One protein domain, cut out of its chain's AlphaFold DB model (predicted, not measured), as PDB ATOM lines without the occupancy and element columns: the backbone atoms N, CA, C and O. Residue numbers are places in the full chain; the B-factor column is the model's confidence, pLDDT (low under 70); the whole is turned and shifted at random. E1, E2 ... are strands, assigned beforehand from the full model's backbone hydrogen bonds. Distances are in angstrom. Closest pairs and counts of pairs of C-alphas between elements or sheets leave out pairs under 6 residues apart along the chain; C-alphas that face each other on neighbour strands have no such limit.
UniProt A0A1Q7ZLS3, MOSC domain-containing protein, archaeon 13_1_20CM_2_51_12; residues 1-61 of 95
ATOM      1  N   MET A   1     -15.611  -3.447 105.335       83.38
ATOM      2  CA  MET A   1     -16.052  -2.123 104.836       83.38
ATOM      3  C   MET A   1     -15.852  -1.094 105.943       83.38
ATOM      4  O   MET A   1     -16.233  -1.389 107.068       83.38
ATOM      5  N   ARG A   2     -15.246   0.071 105.669       93.56
ATOM      6  CA  ARG A   2     -15.042   1.146 106.661       93.56
ATOM      7  C   ARG A   2     -15.469   2.489 106.070       93.56
ATOM      8  O   ARG A   2     -14.980   2.866 105.011       93.56
ATOM      9  N   ILE A   3     -16.326   3.226 106.773       94.12
ATOM     10  CA  ILE A   3     -16.662   4.611 106.419       94.12
ATOM     11  C   ILE A   3     -15.515   5.508 106.896       94.12
ATOM     12  O   ILE A   3     -15.195   5.525 108.083       94.12
ATOM     13  N   ILE A   4     -14.870   6.225 105.973       94.81
ATOM     14  CA  ILE A   4     -13.729   7.104 106.292       94.81
ATOM     15  C   ILE A   4     -14.134   8.564 106.524       94.81
ATOM     16  O   ILE A   4     -13.353   9.339 107.066       94.81
ATOM     17  N   SER A   5     -15.328   8.958 106.076       95.44
ATOM     18  CA  SER A   5     -15.849  10.315 106.211       95.44
ATOM     19  C   SER A   5     -17.356  10.321 105.983       95.44
ATOM     20  O   SER A   5     -17.829   9.789 104.978       95.44
ATOM     21  N   VAL A   6     -18.099  10.963 106.884       97.19
ATOM     22  CA  VAL A   6     -19.500  11.331 106.664       97.19
ATOM     23  C   VAL A   6     -19.534  12.808 106.314       97.19
ATOM     24  O   VAL A   6     -18.923  13.619 107.007       97.19
ATOM     25  N   ASN A   7     -20.203  13.153 105.215       97.62
ATOM     26  CA  ASN A   7     -20.248  14.522 104.718       97.62
ATOM     27  C   ASN A   7     -21.695  14.982 104.579       97.62
ATOM     28  O   ASN A   7     -22.467  14.334 103.876       97.62
ATOM     29  N   VAL A   8     -22.024  16.119 105.189       97.88
ATOM     30  CA  VAL A   8     -23.373  16.703 105.165       97.88
ATOM     31  C   VAL A   8     -23.329  18.170 104.733       97.88
ATOM     32  O   VAL A   8     -22.275  18.812 104.743       97.88
ATOM     33  N   GLY A   9     -24.459  18.710 104.296       96.38
ATOM     34  CA  GLY A   9     -24.593  20.099 103.882       96.38
ATOM     35  C   GLY A   9     -26.011  20.467 103.457       96.38
ATOM     36  O   GLY A   9     -26.745  19.668 102.870       96.38
ATOM     37  N   SER A  10     -26.371  21.722 103.721       95.88
ATOM     38  CA  SER A  10     -27.636  22.317 103.301       95.88
ATOM     39  C   SER A  10     -27.635  22.718 101.823       95.88
ATOM     40  O   SER A  10     -26.590  22.848 101.180       95.88
ATOM     41  N   VAL A  11     -28.831  22.947 101.277       95.81
ATOM     42  CA  VAL A  11     -29.004  23.512  99.934       95.81
ATOM     43  C   VAL A  11     -28.565  24.970  99.948       95.81
ATOM     44  O   VAL A  11     -29.017  25.759 100.777       95.81
ATOM     45  N   ARG A  12     -27.684  25.341  99.018       95.25
ATOM     46  CA  ARG A  12     -27.172  26.710  98.885       95.25
ATOM     47  C   ARG A  12     -27.218  27.157  97.431       95.25
ATOM     48  O   ARG A  12     -27.161  26.337  96.515       95.25
ATOM     49  N   GLN A  13     -27.308  28.466  97.219       95.00
ATOM     50  CA  GLN A  13     -27.171  29.042  95.887       95.00
ATOM     51  C   GLN A  13     -25.710  28.912  95.432       95.00
ATOM     52  O   GLN A  13     -24.817  29.422  96.104       95.00
ATOM     53  N   LEU A  14     -25.468  28.243  94.304       93.00
ATOM     54  CA  LEU A  14     -24.121  28.067  93.743       93.00
ATOM     55  C   LEU A  14     -23.753  29.136  92.712       93.00
ATOM     56  O   LEU A  14     -22.581  29.331  92.417       93.00
ATOM     57  N   GLY A  15     -24.746  29.831  92.159       93.38
ATOM     58  CA  GLY A  15     -24.516  30.864  91.158       93.38
ATOM     59  C   GLY A  15     -25.776  31.204  90.380       93.38
ATOM     60  O   GLY A  15     -26.897  31.048  90.880       93.38
ATOM     61  N   ARG A  16     -25.578  31.678  89.148       96.25
ATOM     62  CA  ARG A  16     -26.647  31.951  88.189       96.25
ATOM     63  C   ARG A  16     -26.328  31.327  86.836       96.25
ATOM     64  O   ARG A  16     -25.199  31.420  86.372       96.25
ATOM     65  N   VAL A  17     -27.336  30.749  86.191       93.81
ATOM     66  CA  VAL A  17     -27.265  30.237  84.815       93.81
ATOM     67  C   VAL A  17     -28.385  30.895  84.024       93.81
ATOM     68  O   VAL A  17     -29.543  30.841  84.435       93.81
ATOM     69  N   ARG A  18     -28.042  31.564  82.911       95.19
ATOM     70  CA  ARG A  18     -29.003  32.320  82.078       95.19
ATOM     71  C   ARG A  18     -29.889  33.262  82.917       95.19
ATOM     72  O   ARG A  18     -31.109  33.262  82.802       95.19
ATOM     73  N   GLY A  19     -29.270  33.989  83.850       94.81
ATOM     74  CA  GLY A  19     -29.944  34.932  84.754       94.81
ATOM     75  C   GLY A  19     -30.691  34.309  85.945       94.81
ATOM     76  O   GLY A  19     -30.956  35.016  86.918       94.81
ATOM     77  N   LYS A  20     -30.967  32.998  85.937       95.81
ATOM     78  CA  LYS A  20     -31.696  32.296  87.006       95.81
ATOM     79  C   LYS A  20     -30.753  31.804  88.100       95.81
ATOM     80  O   LYS A  20     -29.677  31.292  87.804       95.81
ATOM     81  N   ARG A  21     -31.159  31.938  89.368       95.88
ATOM     82  CA  ARG A  21     -30.419  31.392  90.520       95.88
ATOM     83  C   ARG A  21     -30.420  29.864  90.473       95.88
ATOM     84  O   ARG A  21     -31.471  29.268  90.268       95.88
ATOM     85  N   VAL A  22     -29.262  29.255  90.709       93.75
ATOM     86  CA  VAL A  22     -29.111  27.797  90.808       93.75
ATOM     87  C   VAL A  22     -28.853  27.422  92.258       93.75
ATOM     88  O   VAL A  22     -27.895  27.908  92.863       93.75
ATOM     89  N   TYR A  23     -29.694  26.541  92.792       93.56
ATOM     90  CA  TYR A  23     -29.575  25.988  94.135       93.56
ATOM     91  C   TYR A  23     -29.144  24.530  94.056       93.56
ATOM     92  O   TYR A  23     -29.587  23.790  93.183       93.56
ATOM     93  N   SER A  24     -28.267  24.114  94.961       93.44
ATOM     94  CA  SER A  24     -27.821  22.727  95.028       93.44
ATOM     95  C   SER A  24     -27.387  22.358  96.440       93.44
ATOM     96  O   SER A  24     -26.857  23.188  97.180       93.44
ATOM     97  N   GLY A  25     -27.578  21.088  96.792       91.38
ATOM     98  CA  GLY A  25     -27.000  20.472  97.985       91.38
ATOM     99  C   GLY A  25     -25.577  19.939  97.774       91.38
ATOM    100  O   GLY A  25     -25.039  19.322  98.680       91.38
ATOM    101  N   PHE A  26     -24.956  20.133  96.602       91.75
ATOM    102  CA  PHE A  26     -23.665  19.523  96.239       91.75
ATOM    103  C   PHE A  26     -22.514  19.831  97.213       91.75
ATOM    104  O   PHE A  26     -21.602  19.021  97.398       91.75
ATOM    105  N   VAL A  27     -22.532  21.007  97.840       92.25
ATOM    106  CA  VAL A  27     -21.469  21.429  98.756       92.25
ATOM    107  C   VAL A  27     -21.672  20.769 100.119       92.25
ATOM    108  O   VAL A  27     -22.453  21.241 100.941       92.25
ATOM    109  N   LYS A  28     -20.923  19.692 100.361       94.06
ATOM    110  CA  LYS A  28     -20.902  18.947 101.627       94.06
ATOM    111  C   LYS A  28     -19.586  19.165 102.377       94.06
ATOM    112  O   LYS A  28     -18.542  19.366 101.751       94.06
ATOM    113  N   LYS A  29     -19.630  19.080 103.705       95.00
ATOM    114  CA  LYS A  29     -18.466  19.157 104.597       95.00
ATOM    115  C   LYS A  29     -18.404  17.925 105.500       95.00
ATOM    116  O   LYS A  29     -19.467  17.420 105.860       95.00
ATOM    117  N   PRO A  30     -17.201  17.463 105.876       96.62
ATOM    118  CA  PRO A  30     -17.067  16.367 106.818       96.62
ATOM    119  C   PRO A  30     -17.593  16.782 108.194       96.62
ATOM    120  O   PRO A  30     -17.434  17.935 108.600       96.62
ATOM    121  N   VAL A  31     -18.185  15.830 108.905       96.12
ATOM    122  CA  VAL A  31     -18.601  15.982 110.304       96.12
ATOM    123  C   VAL A  31     -17.928  14.927 111.173       96.12
ATOM    124  O   VAL A  31     -17.588  13.841 110.697       96.12
ATOM    125  N   SER A  32     -17.688  15.274 112.435       94.50
ATOM    126  CA  SER A  32     -17.139  14.375 113.448       94.50
ATOM    127  C   SER A  32     -18.254  13.675 114.227       94.50
ATOM    128  O   SER A  32     -19.357  14.198 114.363       94.50
ATOM    129  N   GLY A  33     -17.939  12.499 114.771       93.94
ATOM    130  CA  GLY A  33     -18.864  11.730 115.601       93.94
ATOM    131  C   GLY A  33     -19.923  10.957 114.813       93.94
ATOM    132  O   GLY A  33     -19.868  10.835 113.588       93.94
ATOM    133  N   ALA A  34     -20.867  10.378 115.554       95.81
ATOM    134  CA  ALA A  34     -21.998   9.668 114.977       95.81
ATOM    135  C   ALA A  34     -22.996  10.656 114.356       95.81
ATOM    136  O   ALA A  34     -23.243  11.726 114.906       95.81
ATOM    137  N   VAL A  35     -23.596  10.269 113.231       97.25
ATOM    138  CA  VAL A  35     -24.611  11.063 112.528       97.25
ATOM    139  C   VAL A  35     -25.880  10.237 112.433       97.25
ATOM    140  O   VAL A  35     -25.838   9.088 111.988       97.25
ATOM    141  N   ARG A  36     -27.013  10.808 112.846       98.06
ATOM    142  CA  ARG A  36     -28.299  10.118 112.742       98.06
ATOM    143  C   ARG A  36     -28.700   9.972 111.275       98.06
ATOM    144  O   ARG A  36     -28.595  10.918 110.493       98.06
ATOM    145  N   VAL A  37     -29.202   8.794 110.921       97.19
ATOM    146  CA  VAL A  37     -29.769   8.514 109.598       97.19
ATOM    147  C   VAL A  37     -31.285   8.635 109.699       97.19
ATOM    148  O   VAL A  37     -31.917   7.904 110.460       97.19
ATOM    149  N   GLY A  38     -31.866   9.583 108.970       96.75
ATOM    150  CA  GLY A  38     -33.311   9.711 108.802       96.75
ATOM    151  C   GLY A  38     -33.790   9.050 107.510       96.75
ATOM    152  O   GLY A  38     -32.991   8.645 106.670       96.75
ATOM    153  N   SER A  39     -35.110   9.001 107.317       95.56
ATOM    154  CA  SER A  39     -35.723   8.414 106.116       95.56
ATOM    155  C   SER A  39     -35.327   9.123 104.822       95.56
ATOM    156  O   SER A  39     -35.253   8.487 103.781       95.56
ATOM    157  N   LEU A  40     -35.081  10.436 104.874       94.31
ATOM    158  CA  LEU A  40     -34.752  11.232 103.692       94.31
ATOM    159  C   LEU A  40     -33.295  11.674 103.636       94.31
ATOM    160  O   LEU A  40     -32.810  11.940 102.548       94.31
ATOM    161  N   ASN A  41     -32.618  11.848 104.771       96.00
ATOM    162  CA  ASN A  41     -31.280  12.441 104.820       96.00
ATOM    163  C   ASN A  41     -30.534  12.010 106.085       96.00
ATOM    164  O   ASN A  41     -31.139  11.598 107.077       96.00
ATOM    165  N   LEU A  42     -29.219  12.213 106.072       97.75
ATOM    166  CA  LEU A  42     -28.421  12.308 107.290       97.75
ATOM    167  C   LEU A  42     -28.749  13.599 108.051       97.75
ATOM    168  O   LEU A  42     -29.107  14.618 107.454       97.75
ATOM    169  N   GLU A  43     -28.594  13.582 109.371       97.75
ATOM    170  CA  GLU A  43     -28.701  14.787 110.191       97.75
ATOM    171  C   GLU A  43     -27.713  15.869 109.721       97.75
ATOM    172  O   GLU A  43     -26.529  15.611 109.511       97.75
ATOM    173  N   GLY A  44     -28.218  17.089 109.510       96.12
ATOM    174  CA  GLY A  44     -27.448  18.199 108.937       96.12
ATOM    175  C   GLY A  44     -27.361  18.207 107.404       96.12
ATOM    176  O   GLY A  44     -26.804  19.154 106.841       96.12
ATOM    177  N   ASP A  45     -27.931  17.209 106.717       97.69
ATOM    178  CA  ASP A  45     -27.931  17.114 105.258       97.69
ATOM    179  C   ASP A  45     -29.260  17.518 104.611       97.69
ATOM    180  O   ASP A  45     -30.332  17.405 105.210       97.69
ATOM    181  N   ARG A  46     -29.195  18.015 103.369       96.06
ATOM    182  CA  ARG A  46     -30.380  18.318 102.558       96.06
ATOM    183  C   ARG A  46     -30.195  17.951 101.084       96.06
ATOM    184  O   ARG A  46     -29.129  18.158 100.493       96.06
ATOM    185  N   GLN A  47     -31.301  17.522 100.483       94.19
ATOM    186  CA  GLN A  47     -31.504  17.374  99.040       94.19
ATOM    187  C   GLN A  47     -32.195  18.627  98.483       94.19
ATOM    188  O   GLN A  47     -32.995  19.253  99.176       94.19
ATOM    189  N   ALA A  48     -31.859  19.019  97.250       91.88
ATOM    190  CA  ALA A  48     -32.375  20.249  96.641       91.88
ATOM    191  C   ALA A  48     -33.754  20.086  95.990       91.88
ATOM    192  O   ALA A  48     -34.531  21.036  96.010       91.88
ATOM    193  N   ASP A  49     -34.052  18.912  95.432       89.44
ATOM    194  CA  ASP A  49     -35.283  18.670  94.680       89.44
ATOM    195  C   ASP A  49     -35.727  17.213  94.825       89.44
ATOM    196  O   ASP A  49     -35.238  16.335  94.126       89.44
ATOM    197  N   LEU A  50     -36.687  16.944  95.708       89.06
ATOM    198  CA  LEU A  50     -37.165  15.581  95.963       89.06
ATOM    199  C   LEU A  50     -38.016  14.988  94.826       89.06
ATOM    200  O   LEU A  50     -38.291  13.794  94.864       89.06
ATOM    201  N   THR A  51     -38.430  15.784  93.834       87.12
ATOM    202  CA  THR A  51     -39.308  15.315  92.746       87.12
ATOM    203  C   THR A  51     -38.550  14.472  91.722       87.12
ATOM    204  O   THR A  51     -39.070  13.479  91.222       87.12
ATOM    205  N   VAL A  52     -37.292  14.836  91.457       85.38
ATOM    206  CA  VAL A  52     -36.415  14.154  90.487       85.38
ATOM    207  C   VAL A  52     -35.036  13.809  91.060       85.38
ATOM    208  O   VAL A  52     -34.347  12.923  90.553       85.38
ATOM    209  N   HIS A  53     -34.627  14.455  92.155       77.44
ATOM    210  CA  HIS A  53     -33.310  14.322  92.777       77.44
ATOM    211  C   HIS A  53     -33.414  14.049  94.276       77.44
ATOM    212  O   HIS A  53     -33.127  14.901  95.118       77.44
ATOM    213  N   GLY A  54     -33.779  12.822  94.623       88.25
ATOM    214  CA  GLY A  54     -33.858  12.465  96.024       88.25
ATOM    215  C   GLY A  54     -34.830  11.353  96.334       88.25
ATOM    216  O   GLY A  54     -35.066  10.465  95.505       88.25
ATOM    217  N   GLY A  55     -35.378  11.459  97.539       92.81
ATOM    218  CA  GLY A  55     -36.345  10.533  98.109       92.81
ATOM    219  C   GLY A  55     -35.696   9.528  99.051       92.81
ATOM    220  O   GLY A  55     -34.479   9.526  99.247       92.81
ATOM    221  N   VAL A  56     -36.535   8.672  99.633       94.50
ATOM    222  CA  VAL A  56     -36.112   7.657 100.609       94.50
ATOM    223  C   VAL A  56     -35.075   6.710 100.002       94.50
ATOM    224  O   VAL A  56     -34.039   6.454 100.610       94.50
ATOM    225  N   ASP A  57     -35.262   6.321  98.740       94.06
ATOM    226  CA  ASP A  57     -34.327   5.441  98.021       94.06
ATOM    227  C   ASP A  57     -32.981   6.106  97.691       94.06
ATOM    228  O   ASP A  57     -32.041   5.448  97.250       94.06
ATOM    229  N   LYS A  58     -32.872   7.427  97.882       94.25
ATOM    230  CA  LYS A  58     -31.653   8.214  97.647       94.25
ATOM    231  C   LYS A  58     -31.227   8.984  98.900       94.25
ATOM    232  O   LYS A  58     -30.541  10.000  98.790       94.25
ATOM    233  N   ALA A  59     -31.629   8.511 100.083       94.81
ATOM    234  CA  ALA A  59     -31.381   9.189 101.355       94.81
ATOM    235  C   ALA A  59     -29.891   9.311 101.712       94.81
ATOM    236  O   ALA A  59     -29.485  10.269 102.372       94.81
ATOM    237  N   VAL A  60     -29.070   8.356 101.259       95.31
ATOM    238  CA  VAL A  60     -27.620   8.330 101.477       95.31
ATOM    239  C   VAL A  60     -26.908   8.012 100.167       95.31
ATOM    240  O   VAL A  60     -27.229   7.038  99.490       95.31
ATOM    241  N   TYR A  61     -25.898   8.813  99.835       94.31
ATOM    242  CA  TYR A  61     -24.999   8.558  98.713       94.31
ATOM    243  C   TYR A  61     -23.636   8.097  99.229       94.31
ATOM    244  O   TYR A  61     -23.045   8.746 100.094       94.31
TER     245      TYR A  61
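What this domain is: This is residues 1 to 61 of the 95 residues of the protein "MOSC domain-containing protein" of archaeon 13_1_20CM_2_51_12 (UniProt A0A1Q7ZLS3). With little regular structure, this is an elongated model: the antiparallel hairpin E2 and E3 makes one end, a short antiparallel pair, E1 and E4, follows along the long axis, and a long winding stretch, residues 32 to 61, folds back over one side. The printed part has 61 residues, 17 in four named strands in the order E1, E2, E3, E4, with no named helix: all strand. It is only just loose, close to compact, with a radius of gyration of the C-alphas of 13.1 A, spanning 43 by 22 by 19 A.

Where its parts are: E2 is residues 12 to 17, 14.5 A, from C-alpha 12 at (-27.172, 26.710, 98.885). E3 is residues 20 to 24, 13.1 A. E1 is residues 6 to 8, and E4 residues 29 to 31, ending at (-18.601, 15.982, 110.304).

How they stand to each other: In the hairpin, E2 and E3 stand at 143 degrees, with N 14 and O 22 2.8 A apart. E1 and E4 are antiparallel at 124 degrees, with N 8 and O 29 2.9 A apart. E1 and E3 are apart.

The domain as a whole: The C-alphas of Met 1 and Gly 19, the two farthest apart, are 44.4 A apart. The printed part has no cut, the three links between strands are tight, and no printed residue is under 70 in pLDDT.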